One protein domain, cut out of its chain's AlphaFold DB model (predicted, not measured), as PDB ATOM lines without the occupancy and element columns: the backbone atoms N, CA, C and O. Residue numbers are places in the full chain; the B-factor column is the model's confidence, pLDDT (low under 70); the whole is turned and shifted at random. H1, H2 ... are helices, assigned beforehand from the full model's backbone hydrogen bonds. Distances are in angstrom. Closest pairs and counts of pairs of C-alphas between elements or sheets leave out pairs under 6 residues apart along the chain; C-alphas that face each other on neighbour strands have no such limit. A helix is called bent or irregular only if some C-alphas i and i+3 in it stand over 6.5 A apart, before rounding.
ATOM      1  N   ALA A  13       1.695  30.062  84.489       91.88
ATOM      2  CA  ALA A  13       0.243  30.177  84.549       91.88
ATOM      3  C   ALA A  13      -0.379  30.414  83.165       91.88
ATOM      4  O   ALA A  13      -1.278  29.674  82.768       91.88
ATOM      5  N   HIS A  14       0.153  31.363  82.384       92.69
ATOM      6  CA  HIS A  14      -0.303  31.597  81.009       92.69
ATOM      7  C   HIS A  14      -0.144  30.361  80.134       92.69
ATOM      8  O   HIS A  14      -1.070  30.008  79.413       92.69
ATOM      9  N   ARG A  15       0.985  29.657  80.235       93.62
ATOM     10  CA  ARG A  15       1.224  28.429  79.462       93.62
ATOM     11  C   ARG A  15       0.243  27.320  79.828       93.62
ATOM     12  O   ARG A  15      -0.215  26.601  78.947       93.62
ATOM     13  N   MET A  16      -0.096  27.182  81.107       94.31
ATOM     14  CA  MET A  16      -1.079  26.197  81.569       94.31
ATOM     15  C   MET A  16      -2.497  26.541  81.112       94.31
ATOM     16  O   MET A  16      -3.209  25.666  80.624       94.31
ATOM     17  N   ILE A  17      -2.882  27.813  81.219       92.12
ATOM     18  CA  ILE A  17      -4.159  28.343  80.730       92.12
ATOM     19  C   ILE A  17      -4.284  28.133  79.215       92.12
ATOM     20  O   ILE A  17      -5.291  27.601  78.745       92.12
ATOM     21  N   LEU A  18      -3.259  28.504  78.448       92.31
ATOM     22  CA  LEU A  18      -3.242  28.323  76.998       92.31
ATOM     23  C   LEU A  18      -3.279  26.845  76.627       92.31
ATOM     24  O   LEU A  18      -4.062  26.464  75.769       92.31
ATOM     25  N   TYR A  19      -2.529  25.987  77.318       94.06
ATOM     26  CA  TYR A  19      -2.592  24.548  77.079       94.06
ATOM     27  C   TYR A  19      -3.989  23.970  77.339       94.06
ATOM     28  O   TYR A  19      -4.452  23.120  76.576       94.06
ATOM     29  N   PHE A  20      -4.665  24.427  78.396       91.50
ATOM     30  CA  PHE A  20      -6.044  24.046  78.695       91.50
ATOM     31  C   PHE A  20      -6.996  24.471  77.566       91.50
ATOM     32  O   PHE A  20      -7.770  23.649  77.071       91.50
ATOM     33  N   TYR A  21      -6.871  25.714  77.098       90.44
ATOM     34  CA  TYR A  21      -7.644  26.257  75.983       90.44
ATOM     35  C   TYR A  21      -7.375  25.541  74.649       90.44
ATOM     36  O   TYR A  21      -8.302  25.060  74.006       90.44
ATOM     37  N   GLU A  22      -6.112  25.414  74.244       89.56
ATOM     38  CA  GLU A  22      -5.693  24.786  72.983       89.56
ATOM     39  C   GLU A  22      -6.063  23.303  72.917       89.56
ATOM     40  O   GLU A  22      -6.368  22.772  71.850       89.56
ATOM     41  N   SER A  23      -6.049  22.627  74.067       87.19
ATOM     42  CA  SER A  23      -6.495  21.237  74.167       87.19
ATOM     43  C   SER A  23      -8.017  21.108  74.128       87.19
ATOM     44  O   SER A  23      -8.518  19.983  74.120       87.19
ATOM     45  N   MET A  24      -8.751  22.230  74.118       84.19
ATOM     46  CA  MET A  24     -10.204  22.291  74.278       84.19
ATOM     47  C   MET A  24     -10.663  21.452  75.479       84.19
ATOM     48  O   MET A  24     -11.680  20.750  75.416       84.19
ATOM     49  N   ALA A  25      -9.861  21.495  76.546       81.44
ATOM     50  CA  ALA A  25     -10.026  20.677  77.731       81.44
ATOM     51  C   ALA A  25     -11.191  21.189  78.576       81.44
ATOM     52  O   ALA A  25     -11.369  22.390  78.769       81.44
ATOM     53  N   VAL A  26     -11.974  20.269  79.132       81.81
ATOM     54  CA  VAL A  26     -12.967  20.606  80.157       81.81
ATOM     55  C   VAL A  26     -12.388  20.369  81.549       81.81
ATOM     56  O   VAL A  26     -11.347  19.731  81.710       81.81
ATOM     57  N   GLY A  27     -13.091  20.829  82.589       79.25
ATOM     58  CA  GLY A  27     -12.662  20.631  83.978       79.25
ATOM     59  C   GLY A  27     -12.303  19.174  84.298       79.25
ATOM     60  O   GLY A  27     -11.294  18.930  84.952       79.25
ATOM     61  N   ARG A  28     -13.053  18.194  83.762       78.19
ATOM     62  CA  ARG A  28     -12.746  16.760  83.918       78.19
ATOM     63  C   ARG A  28     -11.357  16.387  83.389       78.19
ATOM     64  O   ARG A  28     -10.664  15.623  84.053       78.19
ATOM     65  N   ASP A  29     -10.955  16.905  82.234       81.81
ATOM     66  CA  ASP A  29      -9.648  16.591  81.647       81.81
ATOM     67  C   ASP A  29      -8.526  17.169  82.514       81.81
ATOM     68  O   ASP A  29      -7.565  16.475  82.832       81.81
ATOM     69  N   ALA A  30      -8.702  18.401  83.001       85.62
ATOM     70  CA  ALA A  30      -7.789  19.021  83.959       85.62
ATOM     71  C   ALA A  30      -7.766  18.324  85.331       85.62
ATOM     72  O   ALA A  30      -6.807  18.484  86.080       85.62
ATOM     73  N   TRP A  31      -8.767  17.524  85.699       83.38
ATOM     74  CA  TRP A  31      -8.691  16.713  86.918       83.38
ATOM     75  C   TRP A  31      -7.800  15.471  86.760       83.38
ATOM     76  O   TRP A  31      -7.259  14.976  87.764       83.38
ATOM     77  N   ASP A  32      -7.592  14.997  85.527       86.12
ATOM     78  CA  ASP A  32      -6.725  13.859  85.223       86.12
ATOM     79  C   ASP A  32      -5.238  14.246  85.312       86.12
ATOM     80  O   ASP A  32      -4.747  15.177  84.675       86.12
ATOM     81  N   VAL A  33      -4.467  13.485  86.087       89.94
ATOM     82  CA  VAL A  33      -3.015  13.678  86.216       89.94
ATOM     83  C   VAL A  33      -2.303  13.415  84.883       89.94
ATOM     84  O   VAL A  33      -1.273  14.031  84.602       89.94
ATOM     85  N   ALA A  34      -2.841  12.538  84.027       93.62
ATOM     86  CA  ALA A  34      -2.259  12.256  82.717       93.62
ATOM     87  C   ALA A  34      -2.292  13.478  81.781       93.62
ATOM     88  O   ALA A  34      -1.363  13.656  80.986       93.62
ATOM     89  N   PHE A  35      -3.305  14.343  81.915       92.81
ATOM     90  CA  PHE A  35      -3.416  15.598  81.170       92.81
ATOM     91  C   PHE A  35      -2.234  16.528  81.470       92.81
ATOM     92  O   PHE A  35      -1.543  16.985  80.556       92.81
ATOM     93  N   TRP A  36      -1.912  16.709  82.753       95.50
ATOM     94  CA  TRP A  36      -0.759  17.508  83.182       95.50
ATOM     95  C   TRP A  36       0.578  16.824  82.907       95.50
ATOM     96  O   TRP A  36       1.566  17.492  82.618       95.50
ATOM     97  N   GLY A  37       0.614  15.490  82.887       94.88
ATOM     98  CA  GLY A  37       1.778  14.749  82.402       94.88
ATOM     99  C   GLY A  37       2.035  14.960  80.903       94.88
ATOM    100  O   GLY A  37       3.179  14.897  80.450       94.88
ATOM    101  N   ALA A  38       0.997  15.215  80.103       96.19
ATOM    102  CA  ALA A  38       1.149  15.613  78.705       96.19
ATOM    103  C   ALA A  38       1.628  17.065  78.569       96.19
ATOM    104  O   ALA A  38       2.526  17.322  77.764       96.19
ATOM    105  N   PHE A  39       1.116  17.974  79.403       96.19
ATOM    106  CA  PHE A  39       1.614  19.348  79.496       96.19
ATOM    107  C   PHE A  39       3.103  19.397  79.858       96.19
ATOM    108  O   PHE A  39       3.883  20.028  79.148       96.19
ATOM    109  N   GLN A  40       3.517  18.671  80.899       95.44
ATOM    110  CA  GLN A  40       4.909  18.622  81.355       95.44
ATOM    111  C   GLN A  40       5.849  18.087  80.265       95.44
ATOM    112  O   GLN A  40       6.930  18.622  80.049       95.44
ATOM    113  N   ARG A  41       5.423  17.071  79.500       94.81
ATOM    114  CA  ARG A  41       6.212  16.549  78.367       94.81
ATOM    115  C   ARG A  41       6.412  17.570  77.246       94.81
ATOM    116  O   ARG A  41       7.431  17.501  76.564       94.81
ATOM    117  N   LYS A  42       5.456  18.479  77.034       94.06
ATOM    118  CA  LYS A  42       5.583  19.580  76.063       94.06
ATOM    119  C   LYS A  42       6.413  20.751  76.602       94.06
ATOM    120  O   LYS A  42       6.907  21.542  75.811       94.06
ATOM    121  N   ASN A  43       6.576  20.843  77.920       93.06
ATOM    122  CA  ASN A  43       7.200  21.962  78.619       93.06
ATOM    123  C   ASN A  43       8.252  21.437  79.619       93.06
ATOM    124  O   ASN A  43       8.028  21.477  80.831       93.06
ATOM    125  N   PRO A  44       9.379  20.884  79.125       91.19
ATOM    126  CA  PRO A  44      10.365  20.185  79.956       91.19
ATOM    127  C   PRO A  44      11.147  21.110  80.898       91.19
ATOM    128  O   PRO A  44      11.854  20.631  81.778       91.19
ATOM    129  N   ASP A  45      11.042  22.423  80.703       93.38
ATOM    130  CA  ASP A  45      11.612  23.462  81.558       93.38
ATOM    131  C   ASP A  45      10.839  23.654  82.877       93.38
ATOM    132  O   ASP A  45      11.329  24.320  83.787       93.38
ATOM    133  N   ILE A  46       9.651  23.057  83.006       92.50
ATOM    134  CA  ILE A  46       8.835  23.136  84.215       92.50
ATOM    135  C   ILE A  46       9.183  21.968  85.150       92.50
ATOM    136  O   ILE A  46       8.853  20.812  84.883       92.50
ATOM    137  N   GLU A  47       9.812  22.279  86.285       92.31
ATOM    138  CA  GLU A  47      10.259  21.286  87.280       92.31
ATOM    139  C   GLU A  47       9.121  20.681  88.125       92.31
ATOM    140  O   GLU A  47       9.325  19.705  88.848       92.31
ATOM    141  N   MET A  48       7.908  21.235  88.040       92.38
ATOM    142  CA  MET A  48       6.747  20.740  88.781       92.38
ATOM    143  C   MET A  48       6.262  19.403  88.219       92.38
ATOM    144  O   MET A  48       6.103  19.244  87.009       92.38
ATOM    145  N   ASP A  49       5.971  18.449  89.102       93.88
ATOM    146  CA  ASP A  49       5.352  17.191  88.695       93.88
ATOM    147  C   ASP A  49       3.879  17.391  88.292       93.88
ATOM    148  O   ASP A  49       3.228  18.381  88.630       93.88
ATOM    149  N   ALA A  50       3.324  16.430  87.550       91.44
ATOM    150  CA  ALA A  50       1.950  16.516  87.049       91.44
ATOM    151  C   ALA A  50       0.895  16.708  88.160       91.44
ATOM    152  O   ALA A  50      -0.157  17.301  87.922       91.44
ATOM    153  N   LYS A  51       1.162  16.223  89.382       91.88
ATOM    154  CA  LYS A  51       0.257  16.394  90.528       91.88
ATOM    155  C   LYS A  51       0.323  17.811  91.094       91.88
ATOM    156  O   LYS A  51      -0.732  18.378  91.371       91.88
ATOM    157  N   ALA A  52       1.522  18.370  91.242       92.06
ATOM    158  CA  ALA A  52       1.730  19.744  91.678       92.06
ATOM    159  C   ALA A  52       1.169  20.731  90.655       92.06
ATOM    160  O   ALA A  52       0.497  21.674  91.049       92.06
ATOM    161  N   LEU A  53       1.358  20.471  89.357       92.94
ATOM    162  CA  LEU A  53       0.754  21.261  88.281       92.94
ATOM    163  C   LEU A  53      -0.769  21.283  88.387       92.94
ATOM    164  O   LEU A  53      -1.369  22.352  88.366       92.94
ATOM    165  N   ARG A  54      -1.397  20.119  88.576       91.38
ATOM    166  CA  ARG A  54      -2.846  20.045  88.785       91.38
ATOM    167  C   ARG A  54      -3.301  20.869  89.988       91.38
ATOM    168  O   ARG A  54      -4.254  21.627  89.864       91.38
ATOM    169  N   SER A  55      -2.653  20.686  91.142       87.44
ATOM    170  CA  SER A  55      -3.015  21.412  92.370       87.44
ATOM    171  C   SER A  55      -2.877  22.911  92.148       87.44
ATOM    172  O   SER A  55      -3.822  23.655  92.354       87.44
ATOM    173  N   TRP A  56      -1.738  23.346  91.612       92.94
ATOM    174  CA  TRP A  56      -1.457  24.755  91.374       92.94
ATOM    175  C   TRP A  56      -2.442  25.402  90.393       92.94
ATOM    176  O   TRP A  56      -2.861  26.537  90.607       92.94
ATOM    177  N   PHE A  57      -2.890  24.664  89.370       89.94
ATOM    178  CA  PHE A  57      -3.921  25.146  88.453       89.94
ATOM    179  C   PHE A  57      -5.232  25.489  89.169       89.94
ATOM    180  O   PHE A  57      -5.767  26.577  88.981       89.94
ATOM    181  N   PHE A  58      -5.754  24.586  89.999       84.81
ATOM    182  CA  PHE A  58      -7.039  24.807  90.669       84.81
ATOM    183  C   PHE A  58      -6.935  25.689  91.913       84.81
ATOM    184  O   PHE A  58      -7.853  26.462  92.173       84.81
ATOM    185  N   ASP A  59      -5.846  25.572  92.668       82.44
ATOM    186  CA  ASP A  59      -5.695  26.233  93.963       82.44
ATOM    187  C   ASP A  59      -5.205  27.677  93.809       82.44
ATOM    188  O   ASP A  59      -5.660  28.548  94.550       82.44
ATOM    189  N   GLU A  60      -4.339  27.953  92.827       86.00
ATOM    190  CA  GLU A  60      -3.791  29.295  92.605       86.00
ATOM    191  C   GLU A  60      -4.265  29.915  91.292       86.00
ATOM    192  O   GLU A  60      -4.919  30.955  91.324       86.00
ATOM    193  N   ILE A  61      -4.021  29.270  90.145       87.56
ATOM    194  CA  ILE A  61      -4.284  29.888  88.832       87.56
ATOM    195  C   ILE A  61      -5.756  30.274  88.668       87.56
ATOM    196  O   ILE A  61      -6.064  31.390  88.262       87.56
ATOM    197  N   MET A  62      -6.672  29.363  88.989       83.25
ATOM    198  CA  MET A  62      -8.108  29.600  88.821       83.25
ATOM    199  C   MET A  62      -8.708  30.549  89.870       83.25
ATOM    200  O   MET A  62      -9.804  31.065  89.648       83.25
ATOM    201  N   ASN A  63      -8.012  30.785  90.986       78.44
ATOM    202  CA  ASN A  63      -8.496  31.621  92.088       78.44
ATOM    203  C   ASN A  63      -7.884  33.028  92.102       78.44
ATOM    204  O   ASN A  63      -8.439  33.912  92.757       78.44
ATOM    205  N   ASP A  64      -6.780  33.254  91.385       81.25
ATOM    206  CA  ASP A  64      -6.106  34.549  91.315       81.25
ATOM    207  C   ASP A  64      -6.344  35.245  89.953       81.25
ATOM    208  O   ASP A  64      -5.870  34.771  88.914       81.25
ATOM    209  N   PRO A  65      -7.069  36.388  89.923       77.75
ATOM    210  CA  PRO A  65      -7.351  37.132  88.697       77.75
ATOM    211  C   PRO A  65      -6.092  37.660  87.987       77.75
ATOM    212  O   PRO A  65      -6.145  37.913  86.779       77.75
ATOM    213  N   ASP A  66      -4.964  37.809  88.685       85.94
ATOM    214  CA  ASP A  66      -3.737  38.366  88.107       85.94
ATOM    215  C   ASP A  66      -3.117  37.430  87.056       85.94
ATOM    216  O   ASP A  66      -2.512  37.888  86.082       85.94
ATOM    217  N   HIS A  67      -3.353  36.119  87.166       85.56
ATOM    218  CA  HIS A  67      -2.914  35.137  86.171       85.56
ATOM    219  C   HIS A  67      -3.646  35.243  84.826       85.56
ATOM    220  O   HIS A  67      -3.188  34.686  83.826       85.56
ATOM    221  N   PHE A  68      -4.752  35.988  84.774       84.69
ATOM    222  CA  PHE A  68      -5.546  36.185  83.564       84.69
ATOM    223  C   PHE A  68      -5.173  37.456  82.793       84.69
ATOM    224  O   PHE A  68      -5.607  37.652  81.654       84.69
ATOM    225  N   VAL A  69      -4.357  38.330  83.390       85.38
ATOM    226  CA  VAL A  69      -3.935  39.587  82.767       85.38
ATOM    227  C   VAL A  69      -3.106  39.294  81.517       85.38
ATOM    228  O   VAL A  69      -2.159  38.510  81.550       85.38
ATOM    229  N   GLY A  70      -3.460  39.938  80.404       83.56
ATOM    230  CA  GLY A  70      -2.745  39.810  79.131       83.56
ATOM    231  C   GLY A  70      -3.118  38.586  78.293       83.56
ATOM    232  O   GLY A  70      -2.554  38.412  77.216       83.56
ATOM    233  N   LEU A  71      -4.070  37.758  78.736       85.25
ATOM    234  CA  LEU A  71      -4.592  36.671  77.909       85.25
ATOM    235  C   LEU A  71      -5.544  37.184  76.817       85.25
ATOM    236  O   LEU A  71      -6.277  38.152  77.050       85.25
ATOM    237  N   PRO A  72      -5.595  36.508  75.651       83.19
ATOM    238  CA  PRO A  72      -6.586  36.796  74.624       83.19
ATOM    239  C   PRO A  72      -8.011  36.670  75.161       83.19
ATOM    240  O   PRO A  72      -8.318  35.818  76.001       83.19
ATOM    241  N   TYR A  73      -8.904  37.504  74.641       77.25
ATOM    242  CA  TYR A  73     -10.291  37.562  75.089       77.25
ATOM    243  C   TYR A  73     -11.026  36.225  74.903       77.25
ATOM    244  O   TYR A  73     -11.832  35.833  75.745       77.25
ATOM    245  N   GLU A  74     -10.701  35.489  73.844       78.31
ATOM    246  CA  GLU A  74     -11.262  34.179  73.515       78.31
ATOM    247  C   GLU A  74     -10.889  33.123  74.565       78.31
ATOM    248  O   GLU A  74     -11.716  32.288  74.937       78.31
ATOM    249  N   VAL A  75      -9.661  33.195  75.086       84.44
ATOM    250  CA  VAL A  75      -9.160  32.310  76.148       84.44
ATOM    251  C   VAL A  75      -9.879  32.614  77.462       84.44
ATOM    252  O   VAL A  75     -10.330  31.701  78.155       84.44
ATOM    253  N   LEU A  76     -10.050  33.902  77.781       80.44
ATOM    254  CA  LEU A  76     -10.780  34.345  78.971       80.44
ATOM    255  C   LEU A  76     -12.250  33.921  78.935       80.44
ATOM    256  O   LEU A  76     -12.775  33.456  79.946       80.44
ATOM    257  N   GLN A  77     -12.910  34.048  77.781       74.31
ATOM    258  CA  GLN A  77     -14.279  33.560  77.610       74.31
ATOM    259  C   GLN A  77     -14.371  32.046  77.797       74.31
ATOM    260  O   GLN A  77     -15.314  31.577  78.423       74.31
ATOM    261  N   TYR A  78     -13.403  31.286  77.286       76.62
ATOM    262  CA  TYR A  78     -13.419  29.832  77.409       76.62
ATOM    263  C   TYR A  78     -13.259  29.360  78.856       76.62
ATOM    264  O   TYR A  78     -13.971  28.466  79.300       76.62
ATOM    265  N   ILE A  79     -12.336  29.963  79.608       73.31
ATOM    266  CA  ILE A  79     -12.007  29.509  80.967       73.31
ATOM    267  C   ILE A  79     -13.021  29.999  82.002       73.31
ATOM    268  O   ILE A  79     -13.228  29.332  83.016       73.31
ATOM    269  N   ASN A  80     -13.688  31.127  81.747       62.41
ATOM    270  CA  ASN A  80     -14.653  31.687  82.682       62.41
ATOM    271  C   ASN A  80     -15.805  30.694  82.944       62.41
ATOM    272  O   ASN A  80     -16.554  30.390  82.017       62.41
ATOM    273  N   PRO A  81     -16.022  30.235  84.190       52.03
ATOM    274  CA  PRO A  81     -17.066  29.262  84.521       52.03
ATOM    275  C   PRO A  81     -18.497  29.742  84.217       52.03
ATOM    276  O   PRO A  81     -19.392  28.914  84.072       52.03
ATOM    277  N   LEU A  82     -18.732  31.051  84.057       40.88
ATOM    278  CA  LEU A  82     -20.020  31.585  83.586       40.88
ATOM    279  C   LEU A  82     -20.277  31.303  82.092       40.88
ATOM    280  O   LEU A  82     -21.430  31.259  81.663       40.88
ATOM    281  N   PHE A  83     -19.215  31.112  81.307       37.97
ATOM    282  CA  PHE A  83     -19.248  30.851  79.864       37.97
ATOM    283  C   PHE A  83     -18.858  29.412  79.514       37.97
ATOM    284  O   PHE A  83     -19.336  28.874  78.515       37.97
ATOM    285  N   ASN A  84     -18.093  28.752  80.385       43.81
ATOM    286  CA  ASN A  84     -17.831  27.322  80.376       43.81
ATOM    287  C   ASN A  84     -19.069  26.584  80.915       43.81
ATOM    288  O   ASN A  84     -19.041  25.890  81.933       43.81
ATOM    289  N   ARG A  85     -20.201  26.764  80.217       41.88
ATOM    290  CA  ARG A  85     -21.321  25.831  80.277       41.88
ATOM    291  C   ARG A  85     -20.735  24.478  79.923       41.88
ATOM    292  O   ARG A  85     -20.412  24.222  78.764       41.88
ATOM    293  N   ILE A  86     -20.561  23.642  80.938       39.38
ATOM    294  CA  ILE A  86     -20.297  22.220  80.781       39.38
ATOM    295  C   ILE A  86     -21.253  21.742  79.686       39.38
ATOM    296  O   ILE A  86     -22.469  21.866  79.832       39.38
ATOM    297  N   ARG A  87     -20.713  21.300  78.544       38.41
ATOM    298  CA  ARG A  87     -21.538  20.748  77.466       38.41
ATOM    299  C   ARG A  87     -22.389  19.643  78.081       38.41
ATOM    300  O   ARG A  87     -21.830  18.733  78.694       38.41
ATOM    301  N   ALA A  88     -23.712  19.735  77.949       42.06
ATOM    302  CA  ALA A  88     -24.651  18.770  78.532       42.06
ATOM    303  C   ALA A  88     -24.298  17.319  78.137       42.06
ATOM    304  O   ALA A  88     -24.384  16.402  78.947       42.06
ATOM    305  N   GLU A  89     -23.745  17.157  76.936       39.12
ATOM    306  CA  GLU A  89     -23.188  15.925  76.367       39.12
ATOM    307  C   GLU A  89     -22.133  15.234  77.264       39.12
ATOM    308  O   GLU A  89     -21.982  14.012  77.247       39.12
ATOM    309  N   VAL A  90     -21.371  16.009  78.046       41.28
ATOM    310  CA  VAL A  90     -20.283  15.523  78.916       41.28
ATOM    311  C   VAL A  90     -20.801  15.144  80.311       41.28
ATOM    312  O   VAL A  90     -20.239  14.246  80.950       41.28
ATOM    313  N   LEU A  91     -21.891  15.785  80.750       41.28
ATOM    314  CA  LEU A  91     -22.635  15.463  81.975       41.28
ATOM    315  C   LEU A  91     -23.424  14.155  81.823       41.28
ATOM    316  O   LEU A  91     -23.386  13.310  82.719       41.28
ATOM    317  N   GLU A  92     -24.063  13.931  80.669       42.75
ATOM    318  CA  GLU A  92     -24.913  12.751  80.449       42.75
ATOM    319  C   GLU A  92     -24.158  11.420  80.518       42.75
ATOM    320  O   GLU A  92     -24.736  10.403  80.903       42.75
ATOM    321  N   TYR A  93     -22.860  11.396  80.196       40.81
ATOM    322  CA  TYR A  93     -22.172  10.116  80.062       40.81
ATOM    323  C   TYR A  93     -21.552   9.548  81.339       40.81
ATOM    324  O   TYR A  93     -21.298   8.342  81.344       40.81
TER     325      TYR A  93
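Overview. This is residues 13 to 93 of the 305 residues of an uncharacterized protein of Anopheles atroparvus (UniProt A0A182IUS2). A small body of short helices set crosswise to each other, with H1 near its middle: H2 and H3 lie to one side of H1, H5 and H6 to the other, and the centres of H1, H3 and H4 make a triangle, with H4 starting beside H3 at residues 50 to 54 and ending near the first residue of H1. From the end of H6 a stretch of low confidence, residues 80 to 93, runs off to the small helix H7, which touches no other helix. The printed part has 81 residues with seven named helices, H1 to H7 in order along the chain, and no named strand; it is all helix. It is compact, with a radius of gyration of the C-alphas of 12.6 A and spans of 35 by 32 by 21 A.

Arrangement. H1, residues 13 to 22, is the hub and touches three helices. H2, residues 27 to 31, touches no helix but is near H4, residues 50 to 61; their closest C-alphas, of Trp 31 and Arg 54, are 7.0 A apart. H3, residues 33 to 42, touches H4 about perpendicular at 85 degrees, the closest C-alphas being those of Trp 36 and Ala 50, 4.8 A apart; H4 touches H3 with residues 50 to 54 alone. H3 is close to but not clearly touching H1, with the C-alphas of Tyr 19 and Phe 39 closest at 7.1 A. With residues 57 to 61 alone H4 only just touches H1, with 3 pairs of C-alphas within 8 A, the closest those of Ala 13 and Ile 61 at 6.2 A; the lines of H1 and H4 stand about perpendicular at 77 degrees. H5, residues 65 to 68, also only just touches H1, with 3 pairs, the closest being the C-alphas of Ala 13 and His 67 at 6.1 A. H6, residues 73 to 79, touches H1 about perpendicular at 85 degrees, with the C-alphas of Tyr 21 and Val 75 closest at 6.2 A. H7, residues 88 to 92, is apart from the other six helices. In H1, H2, H3, H4, H6 and H7 every O i to N i+4 pair is within hydrogen-bond range; H5 is too short for such a pair, and its one O i to N i+3 pair is within range.

Along the chain. H1 begins at C-alpha 13, (0.243, 30.177, 84.549), and measures 14.1 A. H2 measures 6.3 A and H3 14.6 A. H4, the longest helix with 12 residues, begins at C-alpha 50, (1.950, 16.516, 87.049), and measures 14.9 A; it is neither bent nor irregular, but only just: C-alphas 58 and 61 are 6.1 A apart. H5 measures 5.5 A, H6 10.1 A and H7 6.3 A, the last ending at C-alpha 92, (-24.913, 12.751, 80.449).

Size, cuts and confidence. The two C-alphas farthest apart, those of Asp 45 and Glu 92, are 38.1 A apart. The printed part has no cut and no long link; the links H3 to H4 and H6 to H7 are short and the others tight. Residues 80 to 93 are under pLDDT 70 in this model, and H7 has a mean of 41.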